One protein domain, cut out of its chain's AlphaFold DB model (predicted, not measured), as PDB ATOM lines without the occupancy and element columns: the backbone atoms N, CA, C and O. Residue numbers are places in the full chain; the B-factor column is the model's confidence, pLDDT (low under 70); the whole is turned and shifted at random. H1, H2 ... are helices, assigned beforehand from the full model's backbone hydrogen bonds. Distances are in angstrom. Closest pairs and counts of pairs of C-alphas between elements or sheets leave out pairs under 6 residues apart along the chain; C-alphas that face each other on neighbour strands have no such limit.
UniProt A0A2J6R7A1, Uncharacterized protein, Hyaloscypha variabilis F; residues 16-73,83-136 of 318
ATOM      1  N   GLY A  16      36.005  10.989  26.956       92.62
ATOM      2  CA  GLY A  16      37.129  11.527  27.730       92.62
ATOM      3  C   GLY A  16      37.477  12.984  27.395       92.62
ATOM      4  O   GLY A  16      37.949  13.708  28.267       92.62
ATOM      5  N   VAL A  17      37.204  13.439  26.165       94.25
ATOM      6  CA  VAL A  17      37.365  14.851  25.784       94.25
ATOM      7  C   VAL A  17      36.305  15.693  26.481       94.25
ATOM      8  O   VAL A  17      36.638  16.702  27.096       94.25
ATOM      9  N   ILE A  18      35.051  15.242  26.454       94.75
ATOM     10  CA  ILE A  18      33.932  15.920  27.118       94.75
ATOM     11  C   ILE A  18      34.185  15.982  28.628       94.75
ATOM     12  O   ILE A  18      34.200  17.069  29.197       94.75
ATOM     13  N   ASP A  19      34.504  14.852  29.257       94.69
ATOM     14  CA  ASP A  19      34.767  14.763  30.697       94.69
ATOM     15  C   ASP A  19      35.954  15.641  31.134       94.69
ATOM     16  O   ASP A  19      35.955  16.171  32.244       94.69
ATOM     17  N   SER A  20      36.944  15.868  30.263       94.81
ATOM     18  CA  SER A  20      38.071  16.762  30.564       94.81
ATOM     19  C   SER A  20      37.685  18.247  30.632       94.81
ATOM     20  O   SER A  20      38.375  19.032  31.295       94.81
ATOM     21  N   LEU A  21      36.592  18.624  29.959       94.88
ATOM     22  CA  LEU A  21      36.071  19.988  29.852       94.88
ATOM     23  C   LEU A  21      34.951  20.282  30.864       94.88
ATOM     24  O   LEU A  21      34.680  21.450  31.150       94.88
ATOM     25  N   LEU A  22      34.340  19.247  31.450       95.19
ATOM     26  CA  LEU A  22      33.340  19.400  32.507       95.19
ATOM     27  C   LEU A  22      33.912  20.136  33.727       95.19
ATOM     28  O   LEU A  22      35.089  20.018  34.078       95.19
ATOM     29  N   GLY A  23      33.052  20.917  34.382       94.06
ATOM     30  CA  GLY A  23      33.397  21.616  35.616       94.06
ATOM     31  C   GLY A  23      34.291  22.848  35.442       94.06
ATOM     32  O   GLY A  23      34.685  23.458  36.436       94.06
ATOM     33  N   GLN A  24      34.613  23.236  34.206       95.06
ATOM     34  CA  GLN A  24      35.377  24.452  33.897       95.06
ATOM     35  C   GLN A  24      34.495  25.710  33.781       95.06
ATOM     36  O   GLN A  24      35.016  26.810  33.612       95.06
ATOM     37  N   GLY A  25      33.169  25.565  33.871       94.44
ATOM     38  CA  GLY A  25      32.198  26.658  33.759       94.44
ATOM     39  C   GLY A  25      32.093  27.278  32.371       94.44
ATOM     40  O   GLY A  25      31.738  28.450  32.251       94.44
ATOM     41  N   LEU A  26      32.406  26.499  31.335       95.31
ATOM     42  CA  LEU A  26      32.343  26.939  29.944       95.31
ATOM     43  C   LEU A  26      30.892  27.204  29.524       95.31
ATOM     44  O   LEU A  26      29.996  26.407  29.805       95.31
ATOM     45  N   GLY A  27      30.667  28.314  28.826       94.94
ATOM     46  CA  GLY A  27      29.443  28.526  28.051       94.94
ATOM     47  C   GLY A  27      29.408  27.676  26.783       94.94
ATOM     48  O   GLY A  27      30.424  27.109  26.387       94.94
ATOM     49  N   TYR A  28      28.259  27.595  26.117       94.06
ATOM     50  CA  TYR A  28      28.101  26.735  24.936       94.06
ATOM     51  C   TYR A  28      28.978  27.187  23.757       94.06
ATOM     52  O   TYR A  28      29.591  26.349  23.101       94.06
ATOM     53  N   ASP A  29      29.146  28.495  23.562       94.94
ATOM     54  CA  ASP A  29      30.061  29.033  22.544       94.94
ATOM     55  C   ASP A  29      31.531  28.719  22.884       94.94
ATOM     56  O   ASP A  29      32.366  28.469  22.012       94.94
ATOM     57  N   GLU A  30      31.869  28.698  24.177       96.56
ATOM     58  CA  GLU A  30      33.213  28.346  24.650       96.56
ATOM     59  C   GLU A  30      33.471  26.842  24.516       96.56
ATOM     60  O   GLU A  30      34.590  26.441  24.192       96.56
ATOM     61  N   TRP A  31      32.446  26.010  24.715       95.94
ATOM     62  CA  TRP A  31      32.479  24.581  24.407       95.94
ATOM     63  C   TRP A  31      32.775  24.339  22.931       95.94
ATOM     64  O   TRP A  31      33.706  23.595  22.617       95.94
ATOM     65  N   GLU A  32      32.044  25.003  22.033       95.75
ATOM     66  CA  GLU A  32      32.289  24.929  20.592       95.75
ATOM     67  C   GLU A  32      33.729  25.329  20.258       95.75
ATOM     68  O   GLU A  32      34.447  24.585  19.585       95.75
ATOM     69  N   ALA A  33      34.190  26.468  20.785       96.62
ATOM     70  CA  ALA A  33      35.544  26.955  20.555       96.62
ATOM     71  C   ALA A  33      36.611  25.962  21.050       96.62
ATOM     72  O   ALA A  33      37.570  25.678  20.329       96.62
ATOM     73  N   ARG A  34      36.436  25.382  22.246       96.12
ATOM     74  CA  ARG A  34      37.358  24.381  22.808       96.12
ATOM     75  C   ARG A  34      37.380  23.104  21.983       96.12
ATOM     76  O   ARG A  34      38.460  22.607  21.669       96.12
ATOM     77  N   LEU A  35      36.217  22.596  21.589       95.25
ATOM     78  CA  LEU A  35      36.121  21.417  20.732       95.25
ATOM     79  C   LEU A  35      36.744  21.682  19.362       95.25
ATOM     80  O   LEU A  35      37.456  20.824  18.841       95.25
ATOM     81  N   LYS A  36      36.572  22.886  18.809       95.25
ATOM     82  CA  LYS A  36      37.227  23.314  17.569       95.25
ATOM     83  C   LYS A  36      38.748  23.297  17.689       95.25
ATOM     84  O   LYS A  36      39.399  22.740  16.809       95.25
ATOM     85  N   THR A  37      39.317  23.815  18.780       96.25
ATOM     86  CA  THR A  37      40.767  23.739  19.044       96.25
ATOM     87  C   THR A  37      41.271  22.298  19.152       96.25
ATOM     88  O   THR A  37      42.397  22.013  18.757       96.25
ATOM     89  N   LEU A  38      40.439  21.380  19.646       93.81
ATOM     90  CA  LEU A  38      40.769  19.959  19.788       93.81
ATOM     91  C   LEU A  38      40.509  19.129  18.515       93.81
ATOM     92  O   LEU A  38      40.716  17.919  18.534       93.81
ATOM     93  N   GLY A  39      40.059  19.752  17.419       94.00
ATOM     94  CA  GLY A  39      39.760  19.077  16.148       94.00
ATOM     95  C   GLY A  39      38.337  18.516  16.027       94.00
ATOM     96  O   GLY A  39      37.980  17.975  14.984       94.00
ATOM     97  N   TYR A  40      37.494  18.701  17.043       94.25
ATOM     98  CA  TYR A  40      36.123  18.178  17.120       94.25
ATOM     99  C   TYR A  40      35.034  19.212  16.806       94.25
ATOM    100  O   TYR A  40      33.852  18.905  16.909       94.25
ATOM    101  N   GLY A  41      35.396  20.438  16.416       89.88
ATOM    102  CA  GLY A  41      34.421  21.520  16.202       89.88
ATOM    103  C   GLY A  41      33.357  21.215  15.141       89.88
ATOM    104  O   GLY A  41      32.240  21.696  15.243       89.88
ATOM    105  N   HIS A  42      33.667  20.369  14.155       90.75
ATOM    106  CA  HIS A  42      32.720  19.959  13.111       90.75
ATOM    107  C   HIS A  42      31.599  19.038  13.618       90.75
ATOM    108  O   HIS A  42      30.577  18.899  12.951       90.75
ATOM    109  N   PHE A  43      31.768  18.436  14.797       91.69
ATOM    110  CA  PHE A  43      30.733  17.646  15.464       91.69
ATOM    111  C   PHE A  43      29.825  18.494  16.358       91.69
ATOM    112  O   PHE A  43      28.893  17.960  16.963       91.69
ATOM    113  N   TRP A  44      30.086  19.801  16.470       94.25
ATOM    114  CA  TRP A  44      29.232  20.693  17.235       94.25
ATOM    115  C   TRP A  44      27.879  20.852  16.546       94.25
ATOM    116  O   TRP A  44      27.755  21.424  15.466       94.25
ATOM    117  N   ASN A  45      26.856  20.293  17.178       93.44
ATOM    118  CA  ASN A  45      25.472  20.351  16.744       93.44
ATOM    119  C   ASN A  45      24.561  20.292  17.980       93.44
ATOM    120  O   ASN A  45      25.020  20.058  19.102       93.44
ATOM    121  N   GLU A  46      23.254  20.465  17.781       91.75
ATOM    122  CA  GLU A  46      22.298  20.483  18.894       91.75
ATOM    123  C   GLU A  46      22.254  19.146  19.662       91.75
ATOM    124  O   GLU A  46      22.028  19.128  20.870       91.75
ATOM    125  N   THR A  47      22.551  18.021  19.001       91.44
ATOM    126  CA  THR A  47      22.609  16.699  19.654       91.44
ATOM    127  C   THR A  47      23.784  16.617  20.628       91.44
ATOM    128  O   THR A  47      23.596  16.242  21.786       91.44
ATOM    129  N   LEU A  48      24.986  17.023  20.201       92.69
ATOM    130  CA  LEU A  48      26.172  17.065  21.057       92.69
ATOM    131  C   LEU A  48      26.001  18.085  22.187       92.69
ATOM    132  O   LEU A  48      26.341  17.792  23.330       92.69
ATOM    133  N   LYS A  49      25.420  19.253  21.904       93.12
ATOM    134  CA  LYS A  49      25.109  20.259  22.925       93.12
ATOM    135  C   LYS A  49      24.165  19.705  23.994       93.12
ATOM    136  O   LYS A  49      24.467  19.807  25.180       93.12
ATOM    137  N   ASN A  50      23.073  19.045  23.604       91.94
ATOM    138  CA  ASN A  50      22.162  18.388  24.548       91.94
ATOM    139  C   ASN A  50      22.856  17.279  25.353       91.94
ATOM    140  O   ASN A  50      22.607  17.129  26.553       91.94
ATOM    141  N   PHE A  51      23.762  16.535  24.717       92.62
ATOM    142  CA  PHE A  51      24.577  15.534  25.394       92.62
ATOM    143  C   PHE A  51      25.514  16.157  26.443       92.62
ATOM    144  O   PHE A  51      25.553  15.677  27.578       92.62
ATOM    145  N   VAL A  52      26.208  17.249  26.105       93.81
ATOM    146  CA  VAL A  52      27.063  18.012  27.030       93.81
ATOM    147  C   VAL A  52      26.247  18.534  28.208       93.81
ATOM    148  O   VAL A  52      26.638  18.309  29.349       93.81
ATOM    149  N   ILE A  53      25.080  19.138  27.953       93.31
ATOM    150  CA  ILE A  53      24.171  19.626  29.004       93.31
ATOM    151  C   ILE A  53      23.818  18.496  29.974       93.31
ATOM    152  O   ILE A  53      23.926  18.656  31.190       93.31
ATOM    153  N   LYS A  54      23.412  17.335  29.449       93.12
ATOM    154  CA  LYS A  54      23.080  16.169  30.275       93.12
ATOM    155  C   LYS A  54      24.270  15.727  31.123       93.12
ATOM    156  O   LYS A  54      24.121  15.563  32.332       93.12
ATOM    157  N   ARG A  55      25.436  15.551  30.499       94.50
ATOM    158  CA  ARG A  55      26.660  15.119  31.185       94.50
ATOM    159  C   ARG A  55      27.099  16.102  32.259       94.50
ATOM    160  O   ARG A  55      27.532  15.677  33.323       94.50
ATOM    161  N   GLU A  56      26.953  17.394  32.004       94.62
ATOM    162  CA  GLU A  56      27.285  18.433  32.966       94.62
ATOM    163  C   GLU A  56      26.366  18.378  34.191       94.62
ATOM    164  O   GLU A  56      26.852  18.352  35.321       94.62
ATOM    165  N   PHE A  57      25.050  18.252  34.005       94.75
ATOM    166  CA  PHE A  57      24.143  18.071  35.142       94.75
ATOM    167  C   PHE A  57      24.389  16.756  35.890       94.75
ATOM    168  O   PHE A  57      24.349  16.749  37.119       94.75
ATOM    169  N   GLU A  58      24.682  15.658  35.190       94.75
ATOM    170  CA  GLU A  58      25.054  14.385  35.823       94.75
ATOM    171  C   GLU A  58      26.342  14.506  36.648       94.75
ATOM    172  O   GLU A  58      26.395  13.987  37.762       94.75
ATOM    173  N   TYR A  59      27.341  15.246  36.158       95.12
ATOM    174  CA  TYR A  59      28.586  15.521  36.880       95.12
ATOM    175  C   TYR A  59      28.341  16.276  38.192       95.12
ATOM    176  O   TYR A  59      28.953  15.968  39.211       95.12
ATOM    177  N   PHE A  60      27.395  17.219  38.198       95.81
ATOM    178  CA  PHE A  60      27.020  17.977  39.395       95.81
ATOM    179  C   PHE A  60      25.916  17.323  40.241       95.81
ATOM    180  O   PHE A  60      25.528  17.903  41.256       95.81
ATOM    181  N   LYS A  61      25.398  16.140  39.876       94.94
ATOM    182  CA  LYS A  61      24.221  15.523  40.521       94.94
ATOM    183  C   LYS A  61      24.360  15.440  42.042       94.94
ATOM    184  O   LYS A  61      23.486  15.920  42.764       94.94
ATOM    185  N   ASP A  62      25.449  14.850  42.526       93.25
ATOM    186  CA  ASP A  62      25.644  14.615  43.959       93.25
ATOM    187  C   ASP A  62      25.775  15.932  44.733       93.25
ATOM    188  O   ASP A  62      25.157  16.096  45.786       93.25
ATOM    189  N   GLU A  63      26.496  16.911  44.174       94.50
ATOM    190  CA  GLU A  63      26.631  18.244  44.766       94.50
ATOM    191  C   GLU A  63      25.281  18.975  44.799       94.50
ATOM    192  O   GLU A  63      24.911  19.545  45.822       94.50
ATOM    193  N   ILE A  64      24.491  18.910  43.724       93.94
ATOM    194  CA  ILE A  64      23.153  19.514  43.667       93.94
ATOM    195  C   ILE A  64      22.239  18.921  44.746       93.94
ATOM    196  O   ILE A  64      21.544  19.663  45.449       93.94
ATOM    197  N   LEU A  65      22.235  17.594  44.890       91.88
ATOM    198  CA  LEU A  65      21.429  16.906  45.898       91.88
ATOM    199  C   LEU A  65      21.917  17.211  47.320       91.88
ATOM    200  O   LEU A  65      21.092  17.381  48.220       91.88
ATOM    201  N   GLN A  66      23.230  17.331  47.525       92.75
ATOM    202  CA  GLN A  66      23.806  17.766  48.795       92.75
ATOM    203  C   GLN A  66      23.362  19.192  49.145       92.75
ATOM    204  O   GLN A  66      22.806  19.402  50.223       92.75
ATOM    205  N   LEU A  67      23.521  20.147  48.224       91.50
ATOM    206  CA  LEU A  67      23.141  21.554  48.403       91.50
ATOM    207  C   LEU A  67      21.639  21.725  48.686       91.50
ATOM    208  O   LEU A  67      21.240  22.586  49.467       91.50
ATOM    209  N   ARG A  68      20.783  20.878  48.100       89.38
ATOM    210  CA  ARG A  68      19.340  20.848  48.404       89.38
ATOM    211  C   ARG A  68      19.040  20.428  49.845       89.38
ATOM    212  O   ARG A  68      18.055  20.902  50.412       89.38
ATOM    213  N   ARG A  69      19.851  19.533  50.418       87.81
ATOM    214  CA  ARG A  69      19.703  19.027  51.794       87.81
ATOM    215  C   ARG A  69      20.336  19.947  52.837       87.81
ATOM    216  O   ARG A  69      20.079  19.752  54.022       87.81
ATOM    217  N   GLU A  70      21.146  20.924  52.424       87.56
ATOM    218  CA  GLU A  70      21.752  21.874  53.353       87.56
ATOM    219  C   GLU A  70      20.670  22.630  54.148       87.56
ATOM    220  O   GLU A  70      19.640  23.038  53.588       87.56
ATOM    221  N   PRO A  71      20.875  22.816  55.467       81.69
ATOM    222  CA  PRO A  71      19.950  23.568  56.293       81.69
ATOM    223  C   PRO A  71      19.904  25.006  55.796       81.69
ATOM    224  O   PRO A  71      20.930  25.651  55.586       81.69
ATOM    225  N   ASN A  72      18.695  25.528  55.625       79.12
ATOM    226  CA  ASN A  72      18.543  26.889  55.154       79.12
ATOM    227  C   ASN A  72      18.984  27.863  56.258       79.12
ATOM    228  O   ASN A  72      18.271  28.047  57.242       79.12
ATOM    229  N   THR A  73      20.138  28.506  56.082       67.62
ATOM    230  CA  THR A  73      20.692  29.475  57.047       67.62
ATOM    231  C   THR A  73      20.048  30.858  56.947       67.62
ATOM    232  O   THR A  73      20.533  31.822  57.533       67.62
ATOM    233  N   THR A  83      18.916  29.844  50.823       79.00
ATOM    234  CA  THR A  83      20.252  29.370  50.434       79.00
ATOM    235  C   THR A  83      20.221  28.055  49.650       79.00
ATOM    236  O   THR A  83      21.054  27.816  48.786       79.00
ATOM    237  N   ASN A  84      19.191  27.240  49.881       85.38
ATOM    238  CA  ASN A  84      18.942  25.977  49.188       85.38
ATOM    239  C   ASN A  84      17.870  26.078  48.082       85.38
ATOM    240  O   ASN A  84      17.379  25.062  47.587       85.38
ATOM    241  N   SER A  85      17.459  27.293  47.690       88.88
ATOM    242  CA  SER A  85      16.590  27.456  46.519       88.88
ATOM    243  C   SER A  85      17.332  27.067  45.242       88.88
ATOM    244  O   SER A  85      18.536  27.276  45.133       88.88
ATOM    245  N   SER A  86      16.609  26.576  44.230       90.12
ATOM    246  CA  SER A  86      17.201  26.217  42.931       90.12
ATOM    247  C   SER A  86      18.051  27.336  42.326       90.12
ATOM    248  O   SER A  86      19.079  27.072  41.719       90.12
ATOM    249  N   GLU A  87      17.632  28.590  42.499       89.81
ATOM    250  CA  GLU A  87      18.372  29.740  41.982       89.81
ATOM    251  C   GLU A  87      19.657  30.015  42.761       89.81
ATOM    252  O   GLU A  87      20.691  30.267  42.152       89.81
ATOM    253  N   SER A  88      19.603  29.939  44.093       90.25
ATOM    254  CA  SER A  88      20.786  30.110  44.938       90.25
ATOM    255  C   SER A  88      21.806  28.996  44.681       90.25
ATOM    256  O   SER A  88      22.980  29.278  44.457       90.25
ATOM    257  N   ILE A  89      21.343  27.747  44.564       92.56
ATOM    258  CA  ILE A  89      22.181  26.594  44.205       92.56
ATOM    259  C   ILE A  89      22.843  26.801  42.843       92.56
ATOM    260  O   ILE A  89      24.054  26.645  42.728       92.56
ATOM    261  N   MET A  90      22.089  27.200  41.816       93.44
ATOM    262  CA  MET A  90      22.671  27.472  40.500       93.44
ATOM    263  C   MET A  90      23.713  28.586  40.534       93.44
ATOM    264  O   MET A  90      24.805  28.395  40.006       93.44
ATOM    265  N   LYS A  91      23.409  29.717  41.188       92.69
ATOM    266  CA  LYS A  91      24.369  30.819  41.351       92.69
ATOM    267  C   LYS A  91      25.646  30.317  42.015       92.69
ATOM    268  O   LYS A  91      26.733  30.592  41.518       92.69
ATOM    269  N   ARG A  92      25.518  29.510  43.071       92.25
ATOM    270  CA  ARG A  92      26.654  28.913  43.775       92.25
ATOM    271  C   ARG A  92      27.485  28.012  42.864       92.25
ATOM    272  O   ARG A  92      28.698  28.185  42.808       92.25
ATOM    273  N   LEU A  93      26.853  27.113  42.108       94.12
ATOM    274  CA  LEU A  93      27.536  26.222  41.159       94.12
ATOM    275  C   LEU A  93      28.235  26.985  40.025       94.12
ATOM    276  O   LEU A  93      29.304  26.577  39.581       94.12
ATOM    277  N   GLN A  94      27.680  28.119  39.598       93.88
ATOM    278  CA  GLN A  94      28.295  29.039  38.632       93.88
ATOM    279  C   GLN A  94      29.357  29.959  39.265       93.88
ATOM    280  O   GLN A  94      29.933  30.815  38.592       93.88
ATOM    281  N   GLY A  95      29.620  29.813  40.568       92.31
ATOM    282  CA  GLY A  95      30.575  30.632  41.310       92.31
ATOM    283  C   GLY A  95      30.110  32.066  41.573       92.31
ATOM    284  O   GLY A  95      30.913  32.895  42.000       92.31
ATOM    285  N   LEU A  96      28.844  32.391  41.328       90.06
ATOM    286  CA  LEU A  96      28.259  33.705  41.588       90.06
ATOM    287  C   LEU A  96      27.941  33.890  43.081       90.06
ATOM    288  O   LEU A  96      27.853  32.927  43.848       90.06
ATOM    289  N   GLU A  97      27.746  35.142  43.495       87.19
ATOM    290  CA  GLU A  97      27.207  35.455  44.820       87.19
ATOM    291  C   GLU A  97      25.781  34.898  44.935       87.19
ATOM    292  O   GLU A  97      24.874  35.263  44.182       87.19
ATOM    293  N   TRP A  98      25.599  33.952  45.855       82.94
ATOM    294  CA  TRP A  98      24.375  33.156  45.973       82.94
ATOM    295  C   TRP A  98      23.526  33.505  47.200       82.94
ATOM    296  O   TRP A  98      22.369  33.085  47.282       82.94
ATOM    297  N   ALA A  99      24.083  34.277  48.131       79.81
ATOM    298  CA  ALA A  99      23.400  34.857  49.278       79.81
ATOM    299  C   ALA A  99      24.129  36.139  49.697       79.81
ATOM    300  O   ALA A  99      25.338  36.253  49.497       79.81
ATOM    301  N   LYS A 100      23.401  37.079  50.314       75.75
ATOM    302  CA  LYS A 100      23.999  38.301  50.868       75.75
ATOM    303  C   LYS A 100      25.149  37.933  51.810       75.75
ATOM    304  O   LYS A 100      25.013  37.000  52.602       75.75
ATOM    305  N   GLU A 101      26.260  38.662  51.706       73.94
ATOM    306  CA  GLU A 101      27.477  38.497  52.527       73.94
ATOM    307  C   GLU A 101      28.282  37.213  52.252       73.94
ATOM    308  O   GLU A 101      29.336  36.993  52.858       73.94
ATOM    309  N   LYS A 102      27.847  36.369  51.309       77.38
ATOM    310  CA  LYS A 102      28.638  35.228  50.837       77.38
ATOM    311  C   LYS A 102      29.453  35.649  49.623       77.38
ATOM    312  O   LYS A 102      28.916  35.924  48.558       77.38
ATOM    313  N   ARG A 103      30.778  35.675  49.778       77.56
ATOM    314  CA  ARG A 103      31.691  35.961  48.665       77.56
ATOM    315  C   ARG A 103      31.533  34.930  47.545       77.56
ATOM    316  O   ARG A 103      31.227  33.768  47.797       77.56
ATOM    317  N   SER A 104      31.795  35.374  46.319       85.50
ATOM    318  CA  SER A 104      31.880  34.517  45.136       85.50
ATOM    319  C   SER A 104      32.876  33.368  45.352       85.50
ATOM    320  O   SER A 104      34.020  33.589  45.745       85.50
ATOM    321  N   GLU A 105      32.441  32.141  45.059       88.94
ATOM    322  CA  GLU A 105      33.254  30.913  45.126       88.94
ATOM    323  C   GLU A 105      33.953  30.601  43.785       88.94
ATOM    324  O   GLU A 105      34.533  29.526  43.620       88.94
ATOM    325  N   LYS A 106      33.883  31.509  42.799       90.44
ATOM    326  CA  LYS A 106      34.255  31.244  41.397       90.44
ATOM    327  C   LYS A 106      35.669  30.700  41.230       90.44
ATOM    328  O   LYS A 106      35.838  29.668  40.591       90.44
ATOM    329  N   GLU A 107      36.663  31.366  41.811       90.00
ATOM    330  CA  GLU A 107      38.074  30.980  41.670       90.00
ATOM    331  C   GLU A 107      38.339  29.595  42.281       90.00
ATOM    332  O   GLU A 107      38.891  28.711  41.631       90.00
ATOM    333  N   GLN A 108      37.843  29.355  43.498       93.06
ATOM    334  CA  GLN A 108      37.971  28.063  44.175       93.06
ATOM    335  C   GLN A 108      37.294  26.932  43.383       93.06
ATOM    336  O   GLN A 108      37.809  25.811  43.290       93.06
ATOM    337  N   ARG A 109      36.120  27.204  42.807       93.00
ATOM    338  CA  ARG A 109      35.375  26.241  41.987       93.00
ATOM    339  C   ARG A 109      36.070  25.960  40.665       93.00
ATOM    340  O   ARG A 109      36.159  24.796  40.291       93.00
ATOM    341  N   LEU A 110      36.618  26.980  40.010       92.06
ATOM    342  CA  LEU A 110      37.398  26.812  38.788       92.06
ATOM    343  C   LEU A 110      38.644  25.952  39.042       92.06
ATOM    344  O   LEU A 110      38.868  24.975  38.329       92.06
ATOM    345  N   GLN A 111      39.393  26.239  40.111       91.56
ATOM    346  CA  GLN A 111      40.572  25.458  40.508       91.56
ATOM    347  C   GLN A 111      40.236  23.993  40.817       91.56
ATOM    348  O   GLN A 111      41.015  23.095  40.506       91.56
ATOM    349  N   SER A 112      39.058  23.739  41.395       92.62
ATOM    350  CA  SER A 112      38.590  22.385  41.715       92.62
ATOM    351  C   SER A 112      37.774  21.714  40.603       92.62
ATOM    352  O   SER A 112      37.282  20.612  40.825       92.62
ATOM    353  N   LYS A 113      37.636  22.337  39.421       92.75
ATOM    354  CA  LYS A 113      36.790  21.859  38.309       92.75
ATOM    355  C   LYS A 113      35.347  21.553  38.742       92.75
ATOM    356  O   LYS A 113      34.785  20.501  38.432       92.75
ATOM    357  N   ARG A 114      34.754  22.469  39.505       94.06
ATOM    358  CA  ARG A 114      33.376  22.400  40.027       94.06
ATOM    359  C   ARG A 114      32.576  23.656  39.687       94.06
ATOM    360  O   ARG A 114      31.772  24.132  40.492       94.06
ATOM    361  N   LEU A 115      32.842  24.218  38.513       95.94
ATOM    362  CA  LEU A 115      32.123  25.357  37.968       95.94
ATOM    363  C   LEU A 115      31.132  24.878  36.900       95.94
ATOM    364  O   LEU A 115      31.527  24.253  35.915       95.94
ATOM    365  N   LEU A 116      29.850  25.148  37.122       95.06
ATOM    366  CA  LEU A 116      28.783  24.872  36.162       95.06
ATOM    367  C   LEU A 116      28.816  25.907  35.034       95.06
ATOM    368  O   LEU A 116      29.083  27.085  35.288       95.06
ATOM    369  N   GLY A 117      28.516  25.479  33.808       94.44
ATOM    370  CA  GLY A 117      28.409  26.341  32.641       94.44
ATOM    371  C   GLY A 117      27.563  27.590  32.893       94.44
ATOM    372  O   GLY A 117      26.470  27.545  33.475       94.44
ATOM    373  N   LYS A 118      28.068  28.741  32.440       92.50
ATOM    374  CA  LYS A 118      27.387  30.039  32.591       92.50
ATOM    375  C   LYS A 118      26.024  30.088  31.887       92.50
ATOM    376  O   LYS A 118      25.114  30.752  32.372       92.50
ATOM    377  N   ASP A 119      25.862  29.308  30.818       92.88
ATOM    378  CA  ASP A 119      24.634  29.235  30.013       92.88
ATOM    379  C   ASP A 119      23.663  28.135  30.486       92.88
ATOM    380  O   ASP A 119      22.650  27.840  29.837       92.88
ATOM    381  N   ALA A 120      23.950  27.496  31.626       91.38
ATOM    382  CA  ALA A 120      23.053  26.520  32.225       91.38
ATOM    383  C   ALA A 120      21.709  27.180  32.578       91.38
ATOM    384  O   ALA A 120      21.637  28.158  33.325       91.38
ATOM    385  N   LYS A 121      20.609  26.629  32.052       91.88
ATOM    386  CA  LYS A 121      19.264  27.195  32.227       91.88
ATOM    387  C   LYS A 121      18.580  26.652  33.486       91.88
ATOM    388  O   LYS A 121      18.549  25.443  33.726       91.88
ATOM    389  N   LYS A 122      17.906  27.537  34.234       91.00
ATOM    390  CA  LYS A 122      17.140  27.192  35.455       91.00
ATOM    391  C   LYS A 122      16.051  26.153  35.226       91.00
ATOM    392  O   LYS A 122      15.845  25.285  36.072       91.00
ATOM    393  N   ARG A 123      15.389  26.203  34.070       90.69
ATOM    394  CA  ARG A 123      14.359  25.230  33.687       90.69
ATOM    395  C   ARG A 123      14.931  23.815  33.550       90.69
ATOM    396  O   ARG A 123      14.356  22.887  34.108       90.69
ATOM    397  N   ALA A 124      16.082  23.670  32.889       90.50
ATOM    398  CA  ALA A 124      16.768  22.385  32.749       90.50
ATOM    399  C   ALA A 124      17.183  21.839  34.123       90.50
ATOM    400  O   ALA A 124      16.844  20.710  34.463       90.50
ATOM    401  N   PHE A 125      17.802  22.678  34.964       92.56
ATOM    402  CA  PHE A 125      18.150  22.317  36.343       92.56
ATOM    403  C   PHE A 125      16.942  21.770  37.121       92.56
ATOM    404  O   PHE A 125      17.012  20.704  37.728       92.56
ATOM    405  N   GLN A 126      15.807  22.477  37.090       93.19
ATOM    406  CA  GLN A 126      14.596  22.055  37.799       93.19
ATOM    407  C   GLN A 126      14.058  20.710  37.295       93.19
ATOM    408  O   GLN A 126      13.625  19.895  38.109       93.19
ATOM    409  N   GLN A 127      14.098  20.469  35.982       92.38
ATOM    410  CA  GLN A 127      13.681  19.198  35.390       92.38
ATOM    411  C   GLN A 127      14.588  18.044  35.822       92.38
ATOM    412  O   GLN A 127      14.080  17.021  36.276       92.38
ATOM    413  N   TYR A 128      15.912  18.217  35.755       93.25
ATOM    414  CA  TYR A 128      16.860  17.196  36.206       93.25
ATOM    415  C   TYR A 128      16.663  16.851  37.679       93.25
ATOM    416  O   TYR A 128      16.537  15.676  38.018       93.25
ATOM    417  N   VAL A 129      16.543  17.862  38.544       91.56
ATOM    418  CA  VAL A 129      16.328  17.623  39.976       91.56
ATOM    419  C   VAL A 129      15.007  16.902  40.231       91.56
ATOM    420  O   VAL A 129      15.000  15.921  40.969       91.56
ATOM    421  N   LYS A 130      13.911  17.317  39.580       91.31
ATOM    422  CA  LYS A 130      12.616  16.628  39.687       91.31
ATOM    423  C   LYS A 130      12.731  15.157  39.269       91.31
ATOM    424  O   LYS A 130      12.198  14.287  39.950       91.31
ATOM    425  N   ASN A 131      13.440  14.877  38.177       90.56
ATOM    426  CA  ASN A 131      13.634  13.515  37.688       90.56
ATOM    427  C   ASN A 131      14.475  12.676  38.663       90.56
ATOM    428  O   ASN A 131      14.138  11.526  38.925       90.56
ATOM    429  N   TRP A 132      15.541  13.236  39.241       91.62
ATOM    430  CA  TRP A 132      16.357  12.526  40.229       91.62
ATOM    431  C   TRP A 132      15.599  12.257  41.531       91.62
ATOM    432  O   TRP A 132      15.707  11.159  42.067       91.62
ATOM    433  N   GLU A 133      14.795  13.212  42.004       86.06
ATOM    434  CA  GLU A 133      13.938  13.042  43.184       86.06
ATOM    435  C   GLU A 133      12.870  11.949  42.967       86.06
ATOM    436  O   GLU A 133      12.531  11.229  43.902       86.06
ATOM    437  N   GLN A 134      12.368  11.778  41.737       82.25
ATOM    438  CA  GLN A 134      11.413  10.715  41.392       82.25
ATOM    439  C   GLN A 134      12.052   9.330  41.243       82.25
ATOM    440  O   GLN A 134      11.382   8.327  41.482       82.25
ATOM    441  N   VAL A 135      13.317   9.266  40.817       76.56
ATOM    442  CA  VAL A 135      14.060   8.007  40.633       76.56
ATOM    443  C   VAL A 135      14.710   7.536  41.937       76.56
ATOM    444  O   VAL A 135      14.896   6.334  42.110       76.56
ATOM    445  N   GLU A 136      14.976   8.442  42.883       62.75
ATOM    446  CA  GLU A 136      15.417   8.105  44.243       62.75
ATOM    447  C   GLU A 136      14.364   8.412  45.321       62.75
ATOM    448  O   GLU A 136      14.617   9.200  46.242       62.75
TER     449      GLU A 136
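This is residues 16 to 73 and 83 to 136 of the 318 residues of an uncharacterized protein of Hyaloscypha variabilis F (UniProt A0A2J6R7A1). Two helices end to end, H3 and then H4, run along the longest axis, with H1 and H2 near H3 at one end and H5 packed on H4 toward the other, H6 lying beyond H5. H7 begins at H5 and crosses past the place where H3 gives way to H4; the helices meet in few places, and the link of residues 112 to 121 threads through the middle. The printed part has 112 residues with seven named helices, H1 to H7 in chain order, and no named strand; the class is all helix, with 67 residues in the helices. The whole is compact, with a radius of gyration of the C-alphas of 14.5 A, and spans 46 by 33 by 21 A.

Start with H3, residues 46 to 59. H1, residues 16 to 21, is close to it but not clearly touching, about perpendicular at 75 degrees; their closest C-alphas, Ile 18 and Val 52, are 7.2 A apart. H2, residues 28 to 37, is also close to H3 but not clearly touching, at 77 degrees, with the closest C-alphas, Tyr 28 and Lys 49, 7.4 A apart. Go on to H4, residues 61 to 69, which meets H3 only through their link. H5, residues 86 to 93, touches H4 at a steep tilt of 56 degrees, opposite ways; the closest C-alphas, Leu 67 and Ile 89, are 6.6 A apart. H7, residues 122 to 135, touches H5 with residues 122 to 126 alone, about perpendicular at 78 degrees, and the closest C-alphas, Ser 86 and Gln 126, are 7.1 A apart. Look at Phe 57 and Tyr 128, the closest C-alphas of H3 and H7, 7.4 A apart: these helices are close but not clearly touching. H6, residues 106 to 111, is close to H5 but not clearly touching, with the C-alphas of Leu 93 and Arg 109 closest at 7.9 A; H6 and H7 are apart. In each of the seven helices every O i to N i+4 pair is within hydrogen-bond range.

Find C-alpha 46 at (22.298, 20.483, 18.894); from there H3 runs 19.7 A to C-alpha 59. H4 then covers 12.6 A and H5 10.5 A. H7 runs 20.1 A from C-alpha 122 to C-alpha 135 at (14.060, 8.007, 40.633). Back at C-alpha 16, at (37.129, 11.527, 27.730), H1 begins and covers 8.8 A; H2 covers 14.3 A and H6 8.6 A.

The C-alphas of His 42 and Thr 73, the two farthest apart, are 46.5 A apart. Residues 74 to 82 are not printed, and C-alphas 73 and 83 are 6.6 A apart across this cut. Look at residues 94 to 105 for the long link from H5 to H6; the link from H3 to H4 is tight. The mean pLDDT of the printed part is 90.9, and residues 73 and 136 are under 70.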